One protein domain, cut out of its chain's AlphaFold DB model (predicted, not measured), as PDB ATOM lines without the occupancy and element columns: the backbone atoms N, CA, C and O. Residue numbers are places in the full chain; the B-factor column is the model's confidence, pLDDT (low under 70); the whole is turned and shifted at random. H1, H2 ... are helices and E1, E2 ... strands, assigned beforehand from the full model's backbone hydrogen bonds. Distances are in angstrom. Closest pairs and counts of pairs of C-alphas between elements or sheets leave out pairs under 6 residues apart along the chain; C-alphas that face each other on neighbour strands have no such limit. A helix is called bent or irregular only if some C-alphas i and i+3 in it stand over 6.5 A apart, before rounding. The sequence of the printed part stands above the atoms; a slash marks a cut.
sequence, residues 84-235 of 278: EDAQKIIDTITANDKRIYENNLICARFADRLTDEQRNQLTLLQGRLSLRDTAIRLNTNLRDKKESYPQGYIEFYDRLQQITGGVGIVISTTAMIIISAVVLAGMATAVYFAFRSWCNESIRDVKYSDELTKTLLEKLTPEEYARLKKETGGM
ATOM      1  N   GLU A  84     119.113  88.149  78.457       67.19
ATOM      2  CA  GLU A  84     119.314  89.449  77.814       67.19
ATOM      3  C   GLU A  84     117.998  90.048  77.294       67.19
ATOM      4  O   GLU A  84     117.730  91.224  77.533       67.19
ATOM      5  N   ASP A  85     117.123  89.248  76.676       65.50
ATOM      6  CA  ASP A  85     115.810  89.716  76.204       65.50
ATOM      7  C   ASP A  85     114.923  90.198  77.356       65.50
ATOM      8  O   ASP A  85     114.267  91.243  77.279       65.50
ATOM      9  N   ALA A  86     114.905  89.430  78.447       61.47
ATOM     10  CA  ALA A  86     114.165  89.778  79.651       61.47
ATOM     11  C   ALA A  86     114.750  91.028  80.327       61.47
ATOM     12  O   ALA A  86     113.998  91.911  80.746       61.47
ATOM     13  N   GLN A  87     116.081  91.138  80.380       73.69
ATOM     14  CA  GLN A  87     116.775  92.298  80.932       73.69
ATOM     15  C   GLN A  87     116.487  93.554  80.108       73.69
ATOM     16  O   GLN A  87     116.126  94.587  80.666       73.69
ATOM     17  N   LYS A  88     116.512  93.449  78.776       73.31
ATOM     18  CA  LYS A  88     116.194  94.547  77.860       73.31
ATOM     19  C   LYS A  88     114.787  95.102  78.075       73.31
ATOM     20  O   LYS A  88     114.588  96.314  77.967       73.31
ATOM     21  N   ILE A  89     113.808  94.251  78.392       71.81
ATOM     22  CA  ILE A  89     112.453  94.692  78.755       71.81
ATOM     23  C   ILE A  89     112.470  95.535  80.034       71.81
ATOM     24  O   ILE A  89     111.900  96.627  80.041       71.81
ATOM     25  N   ILE A  90     113.132  95.057  81.090       77.12
ATOM     26  CA  ILE A  90     113.220  95.771  82.371       77.12
ATOM     27  C   ILE A  90     113.972  97.092  82.209       77.12
ATOM     28  O   ILE A  90     113.502  98.129  82.680       77.12
ATOM     29  N   ASP A  91     115.085  97.088  81.480       76.69
ATOM     30  CA  ASP A  91     115.881  98.284  81.209       76.69
ATOM     31  C   ASP A  91     115.083  99.318  80.407       76.69
ATOM     32  O   ASP A  91     115.132 100.514  80.702       76.69
ATOM     33  N   THR A  92     114.289  98.863  79.430       77.62
ATOM     34  CA  THR A  92     113.413  99.735  78.633       77.62
ATOM     35  C   THR A  92     112.336 100.381  79.499       77.62
ATOM     36  O   THR A  92     112.157 101.597  79.427       77.62
ATOM     37  N   ILE A  93     111.647  99.600  80.343       76.94
ATOM     38  CA  ILE A  93     110.646 100.133  81.281       76.94
ATOM     39  C   ILE A  93     111.301 101.166  82.197       76.94
ATOM     40  O   ILE A  93     110.835 102.297  82.283       76.94
ATOM     41  N   THR A  94     112.437 100.813  82.793       78.56
ATOM     42  CA  THR A  94     113.172 101.670  83.726       78.56
ATOM     43  C   THR A  94     113.579 103.002  83.086       78.56
ATOM     44  O   THR A  94     113.404 104.072  83.675       78.56
ATOM     45  N   ALA A  95     114.111 102.963  81.861       79.31
ATOM     46  CA  ALA A  95     114.510 104.159  81.125       79.31
ATOM     47  C   ALA A  95     113.308 105.040  80.741       79.31
ATOM     48  O   ALA A  95     113.397 106.271  80.806       79.31
ATOM     49  N   ASN A  96     112.188 104.426  80.363       80.62
ATOM     50  CA  ASN A  96     110.966 105.144  80.014       80.62
ATOM     51  C   ASN A  96     110.306 105.763  81.247       80.62
ATOM     52  O   ASN A  96     109.963 106.941  81.210       80.62
ATOM     53  N   ASP A  97     110.196 105.024  82.350       82.12
ATOM     54  CA  ASP A  97     109.586 105.498  83.593       82.12
ATOM     55  C   ASP A  97     110.389 106.645  84.204       82.12
ATOM     56  O   ASP A  97     109.808 107.660  84.590       82.12
ATOM     57  N   LYS A  98     111.729 106.585  84.141       78.44
ATOM     58  CA  LYS A  98     112.584 107.746  84.435       78.44
ATOM     59  C   LYS A  98     112.130 108.989  83.677       78.44
ATOM     60  O   LYS A  98     111.949 110.063  84.250       78.44
ATOM     61  N   ARG A  99     111.998 108.847  82.360       81.88
ATOM     62  CA  ARG A  99     111.725 109.961  81.458       81.88
ATOM     63  C   ARG A  99     110.310 110.502  81.640       81.88
ATOM     64  O   ARG A  99     110.148 111.721  81.667       81.88
ATOM     65  N   ILE A 100     109.325 109.620  81.809       83.62
ATOM     66  CA  ILE A 100     107.935 109.975  82.122       83.62
ATOM     67  C   ILE A 100     107.890 110.751  83.432       83.62
ATOM     68  O   ILE A 100     107.273 111.808  83.486       83.62
ATOM     69  N   TYR A 101     108.587 110.290  84.466       82.25
ATOM     70  CA  TYR A 101     108.572 110.962  85.759       82.25
ATOM     71  C   TYR A 101     109.196 112.365  85.703       82.25
ATOM     72  O   TYR A 101     108.605 113.332  86.182       82.25
ATOM     73  N   GLU A 102     110.346 112.519  85.041       81.94
ATOM     74  CA  GLU A 102     110.949 113.837  84.798       81.94
ATOM     75  C   GLU A 102     110.013 114.764  84.002       81.94
ATOM     76  O   GLU A 102     109.913 115.955  84.295       81.94
ATOM     77  N   ASN A 103     109.327 114.228  82.990       85.31
ATOM     78  CA  ASN A 103     108.330 114.954  82.201       85.31
ATOM     79  C   ASN A 103     107.145 115.394  83.069       85.31
ATOM     80  O   ASN A 103     106.770 116.565  83.047       85.31
ATOM     81  N   ASN A 104     106.623 114.495  83.901       85.94
ATOM     82  CA  ASN A 104     105.519 114.776  84.808       85.94
ATOM     83  C   ASN A 104     105.869 115.892  85.799       85.94
ATOM     84  O   ASN A 104     105.064 116.798  86.002       85.94
ATOM     85  N   LEU A 105     107.083 115.881  86.362       85.44
ATOM     86  CA  LEU A 105     107.567 116.934  87.262       85.44
ATOM     87  C   LEU A 105     107.701 118.290  86.551       85.44
ATOM     88  O   LEU A 105     107.309 119.320  87.100       85.44
ATOM     89  N   ILE A 106     108.203 118.311  85.311       86.25
ATOM     90  CA  ILE A 106     108.255 119.543  84.507       86.25
ATOM     91  C   ILE A 106     106.841 120.063  84.225       86.25
ATOM     92  O   ILE A 106     106.588 121.254  84.395       86.25
ATOM     93  N   CYS A 107     105.916 119.195  83.818       87.62
ATOM     94  CA  CYS A 107     104.527 119.573  83.566       87.62
ATOM     95  C   CYS A 107     103.848 120.098  84.835       87.62
ATOM     96  O   CYS A 107     103.175 121.127  84.789       87.62
ATOM     97  N   ALA A 108     104.082 119.453  85.979       85.94
ATOM     98  CA  ALA A 108     103.532 119.865  87.263       85.94
ATOM     99  C   ALA A 108     104.003 121.256  87.692       85.94
ATOM    100  O   ALA A 108     103.220 122.041  88.222       85.94
ATOM    101  N   ARG A 109     105.258 121.616  87.409       85.38
ATOM    102  CA  ARG A 109     105.757 122.971  87.670       85.38
ATOM    103  C   ARG A 109     104.899 124.048  87.006       85.38
ATOM    104  O   ARG A 109     104.725 125.111  87.593       85.38
ATOM    105  N   PHE A 110     104.379 123.782  85.815       87.06
ATOM    106  CA  PHE A 110     103.572 124.717  85.028       87.06
ATOM    107  C   PHE A 110     102.110 124.264  84.945       87.06
ATOM    108  O   PHE A 110     101.436 124.481  83.938       87.06
ATOM    109  N   ALA A 111     101.612 123.618  86.003       83.00
ATOM    110  CA  ALA A 111     100.261 123.070  86.068       83.00
ATOM    111  C   ALA A 111      99.154 124.098  85.828       83.00
ATOM    112  O   ALA A 111      98.084 123.756  85.325       83.00
ATOM    113  N   ASP A 112      99.410 125.359  86.167       84.62
ATOM    114  CA  ASP A 112      98.538 126.500  85.883       84.62
ATOM    115  C   ASP A 112      98.282 126.693  84.380       84.62
ATOM    116  O   ASP A 112      97.247 127.233  84.007       84.62
ATOM    117  N   ARG A 113      99.172 126.188  83.517       84.00
ATOM    118  CA  ARG A 113      99.072 126.270  82.051       84.00
ATOM    119  C   ARG A 113      98.519 125.006  81.396       84.00
ATOM    120  O   ARG A 113      98.378 124.977  80.172       84.00
ATOM    121  N   LEU A 114      98.261 123.964  82.183       85.00
ATOM    122  CA  LEU A 114      97.655 122.725  81.707       85.00
ATOM    123  C   LEU A 114      96.134 122.864  81.690       85.00
ATOM    124  O   LEU A 114      95.548 123.371  82.648       85.00
ATOM    125  N   THR A 115      95.501 122.376  80.625       87.81
ATOM    126  CA  THR A 115      94.044 122.186  80.597       87.81
ATOM    127  C   THR A 115      93.635 121.063  81.552       87.81
ATOM    128  O   THR A 115      94.463 120.227  81.920       87.81
ATOM    129  N   ASP A 116      92.357 120.989  81.926       85.38
ATOM    130  CA  ASP A 116      91.869 119.907  82.795       85.38
ATOM    131  C   ASP A 116      92.085 118.522  82.170       85.38
ATOM    132  O   ASP A 116      92.493 117.589  82.857       85.38
ATOM    133  N   GLU A 117      91.937 118.408  80.848       84.69
ATOM    134  CA  GLU A 117      92.268 117.184  80.113       84.69
ATOM    135  C   GLU A 117      93.754 116.816  80.257       84.69
ATOM    136  O   GLU A 117      94.096 115.677  80.564       84.69
ATOM    137  N   GLN A 118      94.659 117.789  80.121       85.06
ATOM    138  CA  GLN A 118      96.094 117.556  80.301       85.06
ATOM    139  C   GLN A 118      96.454 117.204  81.752       85.06
ATOM    140  O   GLN A 118      97.357 116.399  81.983       85.06
ATOM    141  N   ARG A 119      95.748 117.775  82.736       82.75
ATOM    142  CA  ARG A 119      95.902 117.421  84.156       82.75
ATOM    143  C   ARG A 119      95.414 116.000  84.431       82.75
ATOM    144  O   ARG A 119      96.129 115.243  85.080       82.75
ATOM    145  N   ASN A 120      94.271 115.602  83.875       80.69
ATOM    146  CA  ASN A 120      93.772 114.229  83.964       80.69
ATOM    147  C   ASN A 120      94.759 113.234  83.344       80.69
ATOM    148  O   ASN A 120      95.062 112.202  83.942       80.69
ATOM    149  N   GLN A 121      95.322 113.558  82.179       81.31
ATOM    150  CA  GLN A 121      96.348 112.736  81.536       81.31
ATOM    151  C   GLN A 121      97.616 112.616  82.385       81.31
ATOM    152  O   GLN A 121      98.155 111.517  82.516       81.31
ATOM    153  N   LEU A 122      98.066 113.714  83.001       82.56
ATOM    154  CA  LEU A 122      99.194 113.710  83.932       82.56
ATOM    155  C   LEU A 122      98.925 112.786  85.132       82.56
ATOM    156  O   LEU A 122      99.784 111.980  85.492       82.56
ATOM    157  N   THR A 123      97.715 112.831  85.693       80.12
ATOM    158  CA  THR A 123      97.277 111.935  86.773       80.12
ATOM    159  C   THR A 123      97.263 110.471  86.348       80.12
ATOM    160  O   THR A 123      97.780 109.614  87.066       80.12
ATOM    161  N   LEU A 124      96.756 110.168  85.151       80.06
ATOM    162  CA  LEU A 124      96.759 108.809  84.609       80.06
ATOM    163  C   LEU A 124      98.179 108.282  84.351       80.06
ATOM    164  O   LEU A 124      98.460 107.126  84.665       80.06
ATOM    165  N   LEU A 125      99.076 109.114  83.808       82.00
ATOM    166  CA  LEU A 125     100.488 108.764  83.613       82.00
ATOM    167  C   LEU A 125     101.168 108.462  84.949       82.00
ATOM    168  O   LEU A 125     101.881 107.467  85.058       82.00
ATOM    169  N   GLN A 126     100.917 109.283  85.972       79.75
ATOM    170  CA  GLN A 126     101.477 109.067  87.304       79.75
ATOM    171  C   GLN A 126     100.952 107.775  87.948       79.75
ATOM    172  O   GLN A 126     101.724 107.032  88.556       79.75
ATOM    173  N   GLY A 127      99.662 107.471  87.772       75.25
ATOM    174  CA  GLY A 127      99.067 106.217  88.232       75.25
ATOM    175  C   GLY A 127      99.687 104.991  87.564       75.25
ATOM    176  O   GLY A 127     100.110 104.065  88.255       75.25
ATOM    177  N   ARG A 128      99.808 104.992  86.229       77.81
ATOM    178  CA  ARG A 128     100.421 103.875  85.485       77.81
ATOM    179  C   ARG A 128     101.888 103.667  85.846       77.81
ATOM    180  O   ARG A 128     102.303 102.527  86.040       77.81
ATOM    181  N   LEU A 129     102.642 104.753  86.007       80.06
ATOM    182  CA  LEU A 129     104.030 104.703  86.459       80.06
ATOM    183  C   LEU A 129     104.142 104.045  87.841       80.06
ATOM    184  O   LEU A 129     104.911 103.106  88.014       80.06
ATOM    185  N   SER A 130     103.304 104.443  88.802       75.88
ATOM    186  CA  SER A 130     103.340 103.837  90.138       75.88
ATOM    187  C   SER A 130     102.944 102.355  90.152       75.88
ATOM    188  O   SER A 130     103.496 101.574  90.937       75.88
ATOM    189  N   LEU A 131     102.013 101.943  89.285       76.31
ATOM    190  CA  LEU A 131     101.666 100.531  89.134       76.31
ATOM    191  C   LEU A 131     102.838  99.723  88.559       76.31
ATOM    192  O   LEU A 131     103.123  98.642  89.081       76.31
ATOM    193  N   ARG A 132     103.552 100.253  87.552       79.44
ATOM    194  CA  ARG A 132     104.773  99.634  87.002       79.44
ATOM    195  C   ARG A 132     105.862  99.496  88.052       79.44
ATOM    196  O   ARG A 132     106.359  98.389  88.260       79.44
ATOM    197  N   ASP A 133     106.162 100.572  88.772       77.00
ATOM    198  CA  ASP A 133     107.162 100.555  89.840       77.00
ATOM    199  C   ASP A 133     106.789  99.540  90.928       77.00
ATOM    200  O   ASP A 133     107.610  98.731  91.358       77.00
ATOM    201  N   THR A 134     105.518  99.494  91.333       74.88
ATOM    202  CA  THR A 134     105.047  98.502  92.311       74.88
ATOM    203  C   THR A 134     105.203  97.073  91.787       74.88
ATOM    204  O   THR A 134     105.646  96.199  92.536       74.88
ATOM    205  N   ALA A 135     104.894  96.828  90.511       74.38
ATOM    206  CA  ALA A 135     105.068  95.520  89.890       74.38
ATOM    207  C   ALA A 135     106.542  95.087  89.884       74.38
ATOM    208  O   ALA A 135     106.834  93.955  90.263       74.38
ATOM    209  N   ILE A 136     107.478  95.975  89.531       78.19
ATOM    210  CA  ILE A 136     108.920  95.674  89.562       78.19
ATOM    211  C   ILE A 136     109.392  95.445  91.006       78.19
ATOM    212  O   ILE A 136     110.080  94.458  91.282       78.19
ATOM    213  N   ARG A 137     108.974  96.297  91.954       75.31
ATOM    214  CA  ARG A 137     109.340  96.196  93.378       75.31
ATOM    215  C   ARG A 137     108.966  94.844  93.969       75.31
ATOM    216  O   ARG A 137     109.786  94.203  94.631       75.31
ATOM    217  N   LEU A 138     107.734  94.406  93.727       73.00
ATOM    218  CA  LEU A 138     107.169  93.202  94.332       73.00
ATOM    219  C   LEU A 138     107.515  91.916  93.567       73.00
ATOM    220  O   LEU A 138     107.300  90.827  94.091       73.00
ATOM    221  N   ASN A 139     108.080  92.004  92.359       68.38
ATOM    222  CA  ASN A 139     108.391  90.818  91.565       68.38
ATOM    223  C   ASN A 139     109.564  90.019  92.158       68.38
ATOM    224  O   ASN A 139     110.683  90.519  92.263       68.38
ATOM    225  N   THR A 140     109.335  88.760  92.525       71.94
ATOM    226  CA  THR A 140     110.342  87.882  93.152       71.94
ATOM    227  C   THR A 140     111.401  87.355  92.183       71.94
ATOM    228  O   THR A 140     112.435  86.859  92.622       71.94
ATOM    229  N   ASN A 141     111.173  87.476  90.874       68.44
ATOM    230  CA  ASN A 141     112.068  86.971  89.827       68.44
ATOM    231  C   ASN A 141     113.147  87.994  89.428       68.44
ATOM    232  O   ASN A 141     113.988  87.716  88.572       68.44
ATOM    233  N   LEU A 142     113.111  89.172  90.053       68.31
ATOM    234  CA  LEU A 142     114.045  90.273  89.875       68.31
ATOM    235  C   LEU A 142     114.901  90.451  91.139       68.31
ATOM    236  O   LEU A 142     114.373  90.466  92.256       68.31
ATOM    237  N   ARG A 143     116.214  90.625  90.966       70.56
ATOM    238  CA  ARG A 143     117.192  90.922  92.031       70.56
ATOM    239  C   ARG A 143     117.777  92.323  91.896       70.56
ATOM    240  O   ARG A 143     117.503  93.021  90.926       70.56
ATOM    241  N   ASP A 144     118.551  92.728  92.901       72.50
ATOM    242  CA  ASP A 144     119.331  93.973  92.915       72.50
ATOM    243  C   ASP A 144     118.510  95.215  92.564       72.50
ATOM    244  O   ASP A 144     118.973  96.120  91.872       72.50
ATOM    245  N   LYS A 145     117.269  95.240  93.062       73.81
ATOM    246  CA  LYS A 145     116.340  96.356  92.913       73.81
ATOM    247  C   LYS A 145     116.944  97.578  93.589       73.81
ATOM    248  O   LYS A 145     117.035  97.627  94.814       73.81
ATOM    249  N   LYS A 146     117.377  98.544  92.789       68.38
ATOM    250  CA  LYS A 146     117.870  99.833  93.281       68.38
ATOM    251  C   LYS A 146     116.816 100.874  93.019       68.38
ATOM    252  O   LYS A 146     116.375 100.973  91.888       68.38
ATOM    253  N   GLU A 147     116.479 101.647  94.036       71.00
ATOM    254  CA  GLU A 147     115.656 102.843  93.902       71.00
ATOM    255  C   GLU A 147     116.587 104.044  93.688       71.00
ATOM    256  O   GLU A 147     117.696 104.107  94.229       71.00
ATOM    257  N   SER A 148     116.173 105.009  92.873       62.81
ATOM    258  CA  SER A 148     116.912 106.272  92.713       62.81
ATOM    259  C   SER A 148     115.980 107.473  92.849       62.81
ATOM    260  O   SER A 148     114.785 107.266  92.979       62.81
ATOM    261  N   TYR A 149     116.508 108.713  92.864       65.06
ATOM    262  CA  TYR A 149     115.736 109.983  92.892       65.06
ATOM    263  C   TYR A 149     116.125 110.954  91.759       65.06
ATOM    264  O   TYR A 149     117.312 110.991  91.405       65.06
ATOM    265  N   PRO A 150     115.189 111.710  91.125       60.22
ATOM    266  CA  PRO A 150     115.523 112.466  89.926       60.22
ATOM    267  C   PRO A 150     116.178 113.727  90.426       60.22
ATOM    268  O   PRO A 150     115.555 114.578  91.064       60.22
ATOM    269  N   GLN A 151     117.479 113.809  90.192       60.91
ATOM    270  CA  GLN A 151     118.268 114.922  90.680       60.91
ATOM    271  C   GLN A 151     117.776 116.216  90.018       60.91
ATOM    272  O   GLN A 151     117.542 116.250  88.817       60.91
ATOM    273  N   GLY A 152     117.598 117.282  90.803       63.41
ATOM    274  CA  GLY A 152     117.209 118.600  90.286       63.41
ATOM    275  C   GLY A 152     115.716 118.815  90.004       63.41
ATOM    276  O   GLY A 152     115.360 119.892  89.550       63.41
ATOM    277  N   TYR A 153     114.832 117.848  90.278       69.06
ATOM    278  CA  TYR A 153     113.380 118.005  90.052       69.06
ATOM    279  C   TYR A 153     112.535 117.971  91.335       69.06
ATOM    280  O   TYR A 153     111.309 118.049  91.271       69.06
ATOM    281  N   ILE A 154     113.186 117.864  92.498       64.38
ATOM    282  CA  ILE A 154     112.543 117.673  93.809       64.38
ATOM    283  C   ILE A 154     111.572 118.819  94.134       64.38
ATOM    284  O   ILE A 154     110.493 118.575  94.657       64.38
ATOM    285  N   GLU A 155     111.901 120.052  93.743       70.38
ATOM    286  CA  GLU A 155     111.080 121.244  94.013       70.38
ATOM    287  C   GLU A 155     109.710 121.236  93.310       70.38
ATOM    288  O   GLU A 155     108.825 122.003  93.677       70.38
ATOM    289  N   PHE A 156     109.498 120.381  92.300       80.56
ATOM    290  CA  PHE A 156     108.215 120.301  91.582       80.56
ATOM    291  C   PHE A 156     107.301 119.193  92.115       80.56
ATOM    292  O   PHE A 156     106.165 119.056  91.655       80.56
ATOM    293  N   TYR A 157     107.785 118.406  93.077       76.69
ATOM    294  CA  TYR A 157     107.088 117.237  93.595       76.69
ATOM    295  C   TYR A 157     105.769 117.591  94.281       76.69
ATOM    296  O   TYR A 157     104.737 117.021  93.935       76.69
ATOM    297  N   ASP A 158     105.770 118.569  95.187       76.94
ATOM    298  CA  ASP A 158     104.562 118.961  95.926       76.94
ATOM    299  C   ASP A 158     103.446 119.399  94.975       76.94
ATOM    300  O   ASP A 158     102.272 119.079  95.162       76.94
ATOM    301  N   ARG A 159     103.821 120.072  93.882       80.25
ATOM    302  CA  ARG A 159     102.870 120.496  92.858       80.25
ATOM    303  C   ARG A 159     102.331 119.313  92.053       80.25
ATOM    304  O   ARG A 159     101.148 119.295  91.725       80.25
ATOM    305  N   LEU A 160     103.155 118.300  91.782       81.19
ATOM    306  CA  LEU A 160     102.702 117.052  91.161       81.19
ATOM    307  C   LEU A 160     101.716 116.302  92.073       81.19
ATOM    308  O   LEU A 160     100.695 115.806  91.595       81.19
ATOM    309  N   GLN A 161     101.964 116.277  93.384       77.12
ATOM    310  CA  GLN A 161     101.053 115.677  94.366       77.12
ATOM    311  C   GLN A 161      99.691 116.375  94.395       77.12
ATOM    312  O   GLN A 161      98.651 115.719  94.398       77.12
ATOM    313  N   GLN A 162      99.690 117.708  94.339       77.44
ATOM    314  CA  GLN A 162      98.459 118.499  94.318       77.44
ATOM    315  C   GLN A 162      97.598 118.219  93.078       77.44
ATOM    316  O   GLN A 162      96.381 118.116  93.198       77.44
ATOM    317  N   ILE A 163      98.204 118.062  91.895       77.56
ATOM    318  CA  ILE A 163      97.462 117.795  90.646       77.56
ATOM    319  C   ILE A 163      96.907 116.375  90.618       77.56
ATOM    320  O   ILE A 163      95.793 116.143  90.157       77.56
ATOM    321  N   THR A 164      97.689 115.421  91.114       71.62
ATOM    322  CA  THR A 164      97.313 114.001  91.126       71.62
ATOM    323  C   THR A 164      96.332 113.670  92.259       71.62
ATOM    324  O   THR A 164      95.867 112.537  92.371       71.62
ATOM    325  N   GLY A 165      95.968 114.674  93.070       61.44
ATOM    326  CA  GLY A 165      94.880 114.629  94.046       61.44
ATOM    327  C   GLY A 165      95.138 113.722  95.243       61.44
ATOM    328  O   GLY A 165      94.184 113.347  95.920       61.44
ATOM    329  N   GLY A 166      96.389 113.306  95.482       53.50
ATOM    330  CA  GLY A 166      96.722 112.317  96.513       53.50
ATOM    331  C   GLY A 166      95.922 111.011  96.400       53.50
ATOM    332  O   GLY A 166      95.811 110.277  97.382       53.50
ATOM    333  N   VAL A 167      95.313 110.731  95.238       41.31
ATOM    334  CA  VAL A 167      94.394 109.608  95.041       41.31
ATOM    335  C   VAL A 167      95.188 108.325  95.165       41.31
ATOM    336  O   VAL A 167      95.801 107.945  94.179       41.31
ATOM    337  N   GLY A 168      95.169 107.697  96.349       35.72
ATOM    338  CA  GLY A 168      95.174 106.246  96.623       35.72
ATOM    339  C   GLY A 168      96.213 105.353  95.935       35.72
ATOM    340  O   GLY A 168      96.219 104.141  96.124       35.72
ATOM    341  N   ILE A 169      97.093 105.929  95.138       37.44
ATOM    342  CA  ILE A 169      98.334 105.377  94.674       37.44
ATOM    343  C   ILE A 169      99.165 105.327  95.947       37.44
ATOM    344  O   ILE A 169      99.236 106.319  96.675       37.44
ATOM    345  N   VAL A 170      99.779 104.188  96.251       35.19
ATOM    346  CA  VAL A 170     100.862 104.136  97.237       35.19
ATOM    347  C   VAL A 170     102.035 104.907  96.630       35.19
ATOM    348  O   VAL A 170     103.045 104.353  96.208       35.19
ATOM    349  N   ILE A 171     101.873 106.223  96.558       40.50
ATOM    350  CA  ILE A 171     102.929 107.194  96.615       40.50
ATOM    351  C   ILE A 171     103.413 106.979  98.036       40.50
ATOM    352  O   ILE A 171     102.891 107.557  98.989       40.50
ATOM    353  N   SER A 172     104.343 106.032  98.210       36.47
ATOM    354  CA  SER A 172     105.153 106.054  99.415       36.47
ATOM    355  C   SER A 172     105.574 107.511  99.562       36.47
ATOM    356  O   SER A 172     105.909 108.152  98.567       36.47
ATOM    357  N   THR A 173     105.496 108.054 100.761       35.53
ATOM    358  CA  THR A 173     105.877 109.427 101.119       35.53
ATOM    359  C   THR A 173     107.256 109.862 100.592       35.53
ATOM    360  O   THR A 173     107.613 111.032 100.640       35.53
ATOM    361  N   THR A 174     108.006 108.938 100.008       36.12
ATOM    362  CA  THR A 174     109.104 109.122  99.076       36.12
ATOM    363  C   THR A 174     108.699 108.926  97.608       36.12
ATOM    364  O   THR A 174     108.358 107.828  97.170       36.12
ATOM    365  N   ALA A 175     108.888 109.989  96.834       44.53
ATOM    366  CA  ALA A 175     109.115 110.074  95.393       44.53
ATOM    367  C   ALA A 175     110.188 109.096  94.829       44.53
ATOM    368  O   ALA A 175     111.101 109.538  94.133       44.53
ATOM    369  N   MET A 176     110.158 107.807  95.183       43.94
ATOM    370  CA  MET A 176     111.154 106.809  94.783       43.94
ATOM    371  C   MET A 176     111.004 106.448  93.322       43.94
ATOM    372  O   MET A 176     109.929 106.051  92.885       43.94
ATOM    373  N   ILE A 177     112.106 106.593  92.593       55.06
ATOM    374  CA  ILE A 177     112.206 106.270  91.183       55.06
ATOM    375  C   ILE A 177     112.784 104.882  90.917       55.06
ATOM    376  O   ILE A 177     113.498 104.335  91.757       55.06
ATOM    377  N   ILE A 178     112.649 104.501  89.632       56.31
ATOM    378  CA  ILE A 178     113.584 103.741  88.784       56.31
ATOM    379  C   ILE A 178     114.078 102.571  89.576       56.31
ATOM    380  O   ILE A 178     115.155 102.622  90.165       56.31
ATOM    381  N   ILE A 179     113.285 101.519  89.531       56.88
ATOM    382  CA  ILE A 179     113.721 100.233  90.014       56.88
ATOM    383  C   ILE A 179     114.489  99.579  88.873       56.88
ATOM    384  O   ILE A 179     113.920  98.872  88.047       56.88
ATOM    385  N   SER A 180     115.797  99.838  88.810       57.53
ATOM    386  CA  SER A 180     116.677  98.989  88.007       57.53
ATOM    387  C   SER A 180     116.764  97.638  88.699       57.53
ATOM    388  O   SER A 180     116.998  97.604  89.910       57.53
ATOM    389  N   ALA A 181     116.590  96.551  87.959       59.97
ATOM    390  CA  ALA A 181     116.625  95.213  88.520       59.97
ATOM    391  C   ALA A 181     117.307  94.234  87.568       59.97
ATOM    392  O   ALA A 181     117.293  94.428  86.355       59.97
ATOM    393  N   VAL A 182     117.887  93.181  88.134       61.91
ATOM    394  CA  VAL A 182     118.596  92.130  87.404       61.91
ATOM    395  C   VAL A 182     117.707  90.898  87.290       61.91
ATOM    396  O   VAL A 182     117.125  90.444  88.281       61.91
ATOM    397  N   VAL A 183     117.606  90.341  86.087       56.19
ATOM    398  CA  VAL A 183     116.852  89.108  85.834       56.19
ATOM    399  C   VAL A 183     117.579  87.891  86.405       56.19
ATOM    400  O   VAL A 183     118.763  87.675  86.154       56.19
ATOM    401  N   LEU A 184     116.853  87.055  87.150       52.97
ATOM    402  CA  LEU A 184     117.381  85.794  87.665       52.97
ATOM    403  C   LEU A 184     117.633  84.756  86.564       52.97
ATOM    404  O   LEU A 184     116.773  84.514  85.712       52.97
ATOM    405  N   ALA A 185     118.774  84.064  86.646       49.38
ATOM    406  CA  ALA A 185     119.057  82.902  85.807       49.38
ATOM    407  C   ALA A 185     117.964  81.831  85.995       49.38
ATOM    408  O   ALA A 185     117.634  81.473  87.122       49.38
ATOM    409  N   GLY A 186     117.368  81.361  84.894       46.75
ATOM    410  CA  GLY A 186     116.232  80.428  84.911       46.75
ATOM    411  C   GLY A 186     114.844  81.072  84.865       46.75
ATOM    412  O   GLY A 186     113.881  80.392  84.523       46.75
ATOM    413  N   MET A 187     114.725  82.380  85.130       57.91
ATOM    414  CA  MET A 187     113.430  83.079  85.202       57.91
ATOM    415  C   MET A 187     113.179  84.048  84.039       57.91
ATOM    416  O   MET A 187     112.176  84.763  84.041       57.91
ATOM    417  N   ALA A 188     114.060  84.062  83.033       53.06
ATOM    418  CA  ALA A 188     114.006  84.976  81.890       53.06
ATOM    419  C   ALA A 188     112.640  84.975  81.190       53.06
ATOM    420  O   ALA A 188     112.025  86.026  81.023       53.06
ATOM    421  N   THR A 189     112.107  83.794  80.875       54.09
ATOM    422  CA  THR A 189     110.792  83.641  80.237       54.09
ATOM    423  C   THR A 189     109.662  84.223  81.089       54.09
ATOM    424  O   THR A 189     108.820  84.962  80.579       54.09
ATOM    425  N   ALA A 190     109.655  83.936  82.395       53.75
ATOM    426  CA  ALA A 190     108.628  84.435  83.309       53.75
ATOM    427  C   ALA A 190     108.673  85.966  83.420       53.75
ATOM    428  O   ALA A 190     107.632  86.618  83.365       53.75
ATOM    429  N   VAL A 191     109.873  86.548  83.520       57.91
ATOM    430  CA  VAL A 191     110.059  88.005  83.542       57.91
ATOM    431  C   VAL A 191     109.622  88.632  82.218       57.91
ATOM    432  O   VAL A 191     108.848  89.587  82.224       57.91
ATOM    433  N   TYR A 192     110.050  88.076  81.083       60.84
ATOM    434  CA  TYR A 192     109.709  88.601  79.761       60.84
ATOM    435  C   TYR A 192     108.194  88.685  79.565       60.84
ATOM    436  O   TYR A 192     107.672  89.751  79.246       60.84
ATOM    437  N   PHE A 193     107.456  87.600  79.818       65.25
ATOM    438  CA  PHE A 193     106.003  87.606  79.629       65.25
ATOM    439  C   PHE A 193     105.253  88.413  80.693       65.25
ATOM    440  O   PHE A 193     104.257  89.051  80.354       65.25
ATOM    441  N   ALA A 194     105.749  88.468  81.935       65.19
ATOM    442  CA  ALA A 194     105.160  89.316  82.970       65.19
ATOM    443  C   ALA A 194     105.269  90.813  82.629       65.19
ATOM    444  O   ALA A 194     104.341  91.571  82.907       65.19
ATOM    445  N   PHE A 195     106.372  91.241  82.002       69.88
ATOM    446  CA  PHE A 195     106.668  92.659  81.776       69.88
ATOM    447  C   PHE A 195     106.529  93.136  80.325       69.88
ATOM    448  O   PHE A 195     106.523  94.343  80.093       69.88
ATOM    449  N   ARG A 196     106.332  92.257  79.333       69.31
ATOM    450  CA  ARG A 196     106.168  92.666  77.921       69.31
ATOM    451  C   ARG A 196     105.024  93.660  77.706       69.31
ATOM    452  O   ARG A 196     105.194  94.629  76.968       69.31
ATOM    453  N   SER A 197     103.873  93.445  78.347       66.00
ATOM    454  CA  SER A 197     102.736  94.373  78.245       66.00
ATOM    455  C   SER A 197     103.082  95.747  78.832       66.00
ATOM    456  O   SER A 197     102.901  96.769  78.168       66.00
ATOM    457  N   TRP A 198     103.683  95.757  80.025       70.56
ATOM    458  CA  TRP A 198     104.155  96.968  80.700       70.56
ATOM    459  C   TRP A 198     105.235  97.708  79.903       70.56
ATOM    460  O   TRP A 198     105.224  98.934  79.852       70.56
ATOM    461  N   CYS A 199     106.120  96.988  79.212       69.69
ATOM    462  CA  CYS A 199     107.114  97.568  78.310       69.69
ATOM    463  C   CYS A 199     106.453  98.298  77.139       69.69
ATOM    464  O   CYS A 199     106.717  99.481  76.924       69.69
ATOM    465  N   ASN A 200     105.519  97.642  76.445       67.88
ATOM    466  CA  ASN A 200     104.771  98.259  75.350       67.88
ATOM    467  C   ASN A 200     103.965  99.482  75.812       67.88
ATOM    468  O   ASN A 200     103.852 100.466  75.083       67.88
ATOM    469  N   GLU A 201     103.401  99.428  77.017       74.56
ATOM    470  CA  GLU A 201     102.723 100.567  77.629       74.56
ATOM    471  C   GLU A 201     103.692 101.712  77.939       74.56
ATOM    472  O   GLU A 201     103.417 102.841  77.544       74.56
ATOM    473  N   SER A 202     104.858 101.425  78.530       74.75
ATOM    474  CA  SER A 202     105.885 102.433  78.834       74.75
ATOM    475  C   SER A 202     106.380 103.165  77.577       74.75
ATOM    476  O   SER A 202     106.592 104.374  77.613       74.75
ATOM    477  N   ILE A 203     106.493 102.462  76.439       75.12
ATOM    478  CA  ILE A 203     106.886 103.044  75.144       75.12
ATOM    479  C   ILE A 203     105.818 104.020  74.632       75.12
ATOM    480  O   ILE A 203     106.140 105.069  74.070       75.12
ATOM    481  N   ARG A 204     104.533 103.701  74.822       75.31
ATOM    482  CA  ARG A 204     103.444 104.620  74.465       75.31
ATOM    483  C   ARG A 204     103.407 105.811  75.416       75.31
ATOM    484  O   ARG A 204     103.379 106.950  74.958       75.31
ATOM    485  N   ASP A 205     103.456 105.555  76.718       77.88
ATOM    486  CA  ASP A 205     103.387 106.584  77.756       77.88
ATOM    487  C   ASP A 205     104.541 107.584  77.653       77.88
ATOM    488  O   ASP A 205     104.317 108.788  77.789       77.88
ATOM    489  N   VAL A 206     105.764 107.127  77.353       81.94
ATOM    490  CA  VAL A 206     106.909 108.035  77.214       81.94
ATOM    491  C   VAL A 206     106.720 108.983  76.035       81.94
ATOM    492  O   VAL A 206     106.928 110.184  76.204       81.94
ATOM    493  N   LYS A 207     106.214 108.488  74.897       80.88
ATOM    494  CA  LYS A 207     105.901 109.319  73.729       80.88
ATOM    495  C   LYS A 207     104.871 110.397  74.076       80.88
ATOM    496  O   LYS A 207     105.104 111.568  73.795       80.88
ATOM    497  N   TYR A 208     103.783 110.021  74.749       80.75
ATOM    498  CA  TYR A 208     102.773 110.983  75.200       80.75
ATOM    499  C   TYR A 208     103.340 112.005  76.190       80.75
ATOM    500  O   TYR A 208     103.120 113.205  76.036       80.75
ATOM    501  N   SER A 209     104.104 111.553  77.189       83.75
ATOM    502  CA  SER A 209     104.711 112.443  78.185       83.75
ATOM    503  C   SER A 209     105.680 113.445  77.545       83.75
ATOM    504  O   SER A 209     105.739 114.605  77.957       83.75
ATOM    505  N   ASP A 210     106.412 113.019  76.510       84.19
ATOM    506  CA  ASP A 210     107.321 113.867  75.747       84.19
ATOM    507  C   ASP A 210     106.568 114.916  74.936       84.19
ATOM    508  O   ASP A 210     106.966 116.078  74.939       84.19
ATOM    509  N   GLU A 211     105.491 114.524  74.253       84.00
ATOM    510  CA  GLU A 211     104.647 115.436  73.479       84.00
ATOM    511  C   GLU A 211     104.010 116.495  74.386       84.00
ATOM    512  O   GLU A 211     104.150 117.690  74.120       84.00
ATOM    513  N   LEU A 212     103.422 116.079  75.513       84.88
ATOM    514  CA  LEU A 212     102.841 116.989  76.502       84.88
ATOM    515  C   LEU A 212     103.882 117.983  77.036       84.88
ATOM    516  O   LEU A 212     103.654 119.196  77.049       84.88
ATOM    517  N   THR A 213     105.053 117.473  77.429       86.88
ATOM    518  CA  THR A 213     106.149 118.305  77.940       86.88
ATOM    519  C   THR A 213     106.652 119.261  76.866       86.88
ATOM    520  O   THR A 213     106.877 120.437  77.145       86.88
ATOM    521  N   LYS A 214     106.807 118.796  75.623       84.38
ATOM    522  CA  LYS A 214     107.253 119.620  74.496       84.38
ATOM    523  C   LYS A 214     106.290 120.779  74.246       84.38
ATOM    524  O   LYS A 214     106.739 121.923  74.226       84.38
ATOM    525  N   THR A 215     104.991 120.508  74.122       81.75
ATOM    526  CA  THR A 215     103.969 121.547  73.918       81.75
ATOM    527  C   THR A 215     103.977 122.573  75.047       81.75
ATOM    528  O   THR A 215     103.776 123.764  74.812       81.75
ATOM    529  N   LEU A 216     104.235 122.142  76.282       83.88
ATOM    530  CA  LEU A 216     104.353 123.054  77.411       83.88
ATOM    531  C   LEU A 216     105.617 123.920  77.324       83.88
ATOM    532  O   LEU A 216     105.546 125.135  77.497       83.88
ATOM    533  N   LEU A 217     106.764 123.311  77.014       83.31
ATOM    534  CA  LEU A 217     108.044 124.008  76.882       83.31
ATOM    535  C   LEU A 217     108.058 125.015  75.726       83.31
ATOM    536  O   LEU A 217     108.783 126.005  75.809       83.31
ATOM    537  N   GLU A 218     107.286 124.785  74.665       81.38
ATOM    538  CA  GLU A 218     107.122 125.720  73.542       81.38
ATOM    539  C   GLU A 218     106.380 127.002  73.940       81.38
ATOM    540  O   GLU A 218     106.640 128.056  73.369       81.38
ATOM    541  N   LYS A 219     105.519 126.944  74.964       80.81
ATOM    542  CA  LYS A 219     104.757 128.098  75.469       80.81
ATOM    543  C   LYS A 219     105.524 128.959  76.480       80.81
ATOM    544  O   LYS A 219     105.014 129.995  76.895       80.81
ATOM    545  N   LEU A 220     106.705 128.530  76.931       80.25
ATOM    546  CA  LEU A 220     107.487 129.269  77.930       80.25
ATOM    547  C   LEU A 220     108.302 130.389  77.282       80.25
ATOM    548  O   LEU A 220     108.993 130.146  76.283       80.25
ATOM    549  N   THR A 221     108.353 131.564  77.912       80.00
ATOM    550  CA  THR A 221     109.265 132.630  77.465       80.00
ATOM    551  C   THR A 221     110.735 132.180  77.575       80.00
ATOM    552  O   THR A 221     111.045 131.188  78.253       80.00
ATOM    553  N   PRO A 222     111.681 132.837  76.881       78.19
ATOM    554  CA  PRO A 222     113.108 132.536  77.019       78.19
ATOM    555  C   PRO A 222     113.617 132.619  78.468       78.19
ATOM    556  O   PRO A 222     114.421 131.782  78.885       78.19
ATOM    557  N   GLU A 223     113.118 133.573  79.253       76.94
ATOM    558  CA  GLU A 223     113.495 133.801  80.652       76.94
ATOM    559  C   GLU A 223     112.970 132.680  81.555       76.94
ATOM    560  O   GLU A 223     113.717 132.117  82.358       76.94
ATOM    561  N   GLU A 224     111.700 132.304  81.385       81.31
ATOM    562  CA  GLU A 224     111.077 131.190  82.107       81.31
ATOM    563  C   GLU A 224     111.800 129.874  81.830       81.31
ATOM    564  O   GLU A 224     112.029 129.066  82.731       81.31
ATOM    565  N   TYR A 225     112.216 129.679  80.580       78.94
ATOM    566  CA  TYR A 225     112.988 128.517  80.178       78.94
ATOM    567  C   TYR A 225     114.397 128.509  80.778       78.94
ATOM    568  O   TYR A 225     114.855 127.476  81.268       78.94
ATOM    569  N   ALA A 226     115.092 129.650  80.775       77.62
ATOM    570  CA  ALA A 226     116.403 129.779  81.405       77.62
ATOM    571  C   ALA A 226     116.325 129.501  82.913       77.62
ATOM    572  O   ALA A 226     117.183 128.805  83.465       77.62
ATOM    573  N   ARG A 227     115.256 129.972  83.564       80.19
ATOM    574  CA  ARG A 227     114.963 129.693  84.970       80.19
ATOM    575  C   ARG A 227     114.690 128.207  85.210       80.19
ATOM    576  O   ARG A 227     115.330 127.616  86.074       80.19
ATOM    577  N   LEU A 228     113.838 127.579  84.401       82.38
ATOM    578  CA  LEU A 228     113.590 126.135  84.453       82.38
ATOM    579  C   LEU A 228     114.885 125.330  84.285       82.38
ATOM    580  O   LEU A 228     115.142 124.387  85.030       82.38
ATOM    581  N   LYS A 229     115.735 125.711  83.329       78.25
ATOM    582  CA  LYS A 229     117.033 125.070  83.100       78.25
ATOM    583  C   LYS A 229     117.958 125.214  84.309       78.25
ATOM    584  O   LYS A 229     118.668 124.267  84.631       78.25
ATOM    585  N   LYS A 230     117.953 126.368  84.980       79.62
ATOM    586  CA  LYS A 230     118.728 126.591  86.208       79.62
ATOM    587  C   LYS A 230     118.221 125.717  87.357       79.62
ATOM    588  O   LYS A 230     119.027 125.052  87.995       79.62
ATOM    589  N   GLU A 231     116.910 125.696  87.583       77.00
ATOM    590  CA  GLU A 231     116.289 124.932  88.675       77.00
ATOM    591  C   GLU A 231     116.448 123.418  88.476       77.00
ATOM    592  O   GLU A 231     116.753 122.698  89.416       77.00
ATOM    593  N   THR A 232     116.413 122.944  87.228       73.06
ATOM    594  CA  THR A 232     116.685 121.535  86.874       73.06
ATOM    595  C   THR A 232     118.173 121.173  86.809       73.06
ATOM    596  O   THR A 232     118.531 120.110  86.304       73.06
ATOM    597  N   GLY A 233     119.082 122.058  87.236       70.19
ATOM    598  CA  GLY A 233     120.530 121.818  87.178       70.19
ATOM    599  C   GLY A 233     121.077 121.586  85.762       70.19
ATOM    600  O   GLY A 233     122.122 120.961  85.590       70.19
ATOM    601  N   GLY A 234     120.367 122.052  84.731       66.75
ATOM    602  CA  GLY A 234     120.705 121.838  83.327       66.75
ATOM    603  C   GLY A 234     120.332 120.460  82.775       66.75
ATOM    604  O   GLY A 234     120.753 120.144  81.664       66.75
ATOM    605  N   MET A 235     119.553 119.650  83.502       65.81
ATOM    606  CA  MET A 235     119.235 118.260  83.130       65.81
ATOM    607  C   MET A 235     118.141 118.116  82.063       65.81
ATOM    608  O   MET A 235     117.881 117.009  81.594       65.81
TER     609      MET A 235
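What this domain is: This is residues 84 to 235 of the 278 residues of an uncharacterized protein of Methanobrevibacter sp (UniProt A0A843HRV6). A ribbon of two strands, E1 and E2, packs through E2 on H1 and H2 of an up-and-down bundle of three long helices, H1, H2 and H4. H3 crosses H1 near residues 104 to 109, and H5 folds back beyond the end of H4. The 152 printed residues, mostly helix by class, run H1, H2, E1, H3, E2, H4, H5; the sheet is antiparallel. The whole is compact, with a radius of gyration of the C-alphas of 16.1 A, and spans 53 by 31 by 26 A.

How they stand to each other: Look first at E1, residues 142 to 148, antiparallel to E2, residues 177 to 183: N 143 and O 182 are 2.8 A apart, within hydrogen-bond range. From E2, go to H1, residues 84 to 109; the closest C-alphas, Thr 94 and Ile 178, are 5.5 A apart. H1 touches H4, residues 188 to 218, the same way at a shallow tilt of 28 degrees, closest at C-alphas 86 and 192, 4.6 A. H2, residues 116 to 138, forms a helical hairpin with H1, whose residues 97 to 107 alone touch it, closest at C-alphas 97 and 129, 6.3 A. Residues 104 to 109 of H1 alone touch H3, residues 154 to 163, about perpendicular at 80 degrees, with C-alphas 108 and 160 closest at 4.9 A. H5, residues 222 to 231, touches no helix. Every O i to N i+4 pair is within hydrogen-bond range in H1, H2 and H5, against 4 of 6 in H3 and 24 of 27 in H4.

Where its parts are: Find C-alpha 84 at (119.314, 89.449, 77.814), where H1 begins its 37.5 A; H2 is 32.9 A long. H4, 42.2 A, has a kink of 45 degrees near residue 195. H3 and H4 are irregular: C-alphas 155 and 158 are 7.2 A apart, 194 and 197 7.3 A. H5 ends at C-alpha 231, (116.289, 124.932, 88.675).

The domain as a whole: The two C-alphas farthest apart, Gly 186 and Glu 223, are 53.6 A apart. The printed part has no cut, and the link H3 to E2 is long, 13 residues. Mean pLDDT of the printed part is 72.0; 51 residues are under 70, among them residues 165 to 197.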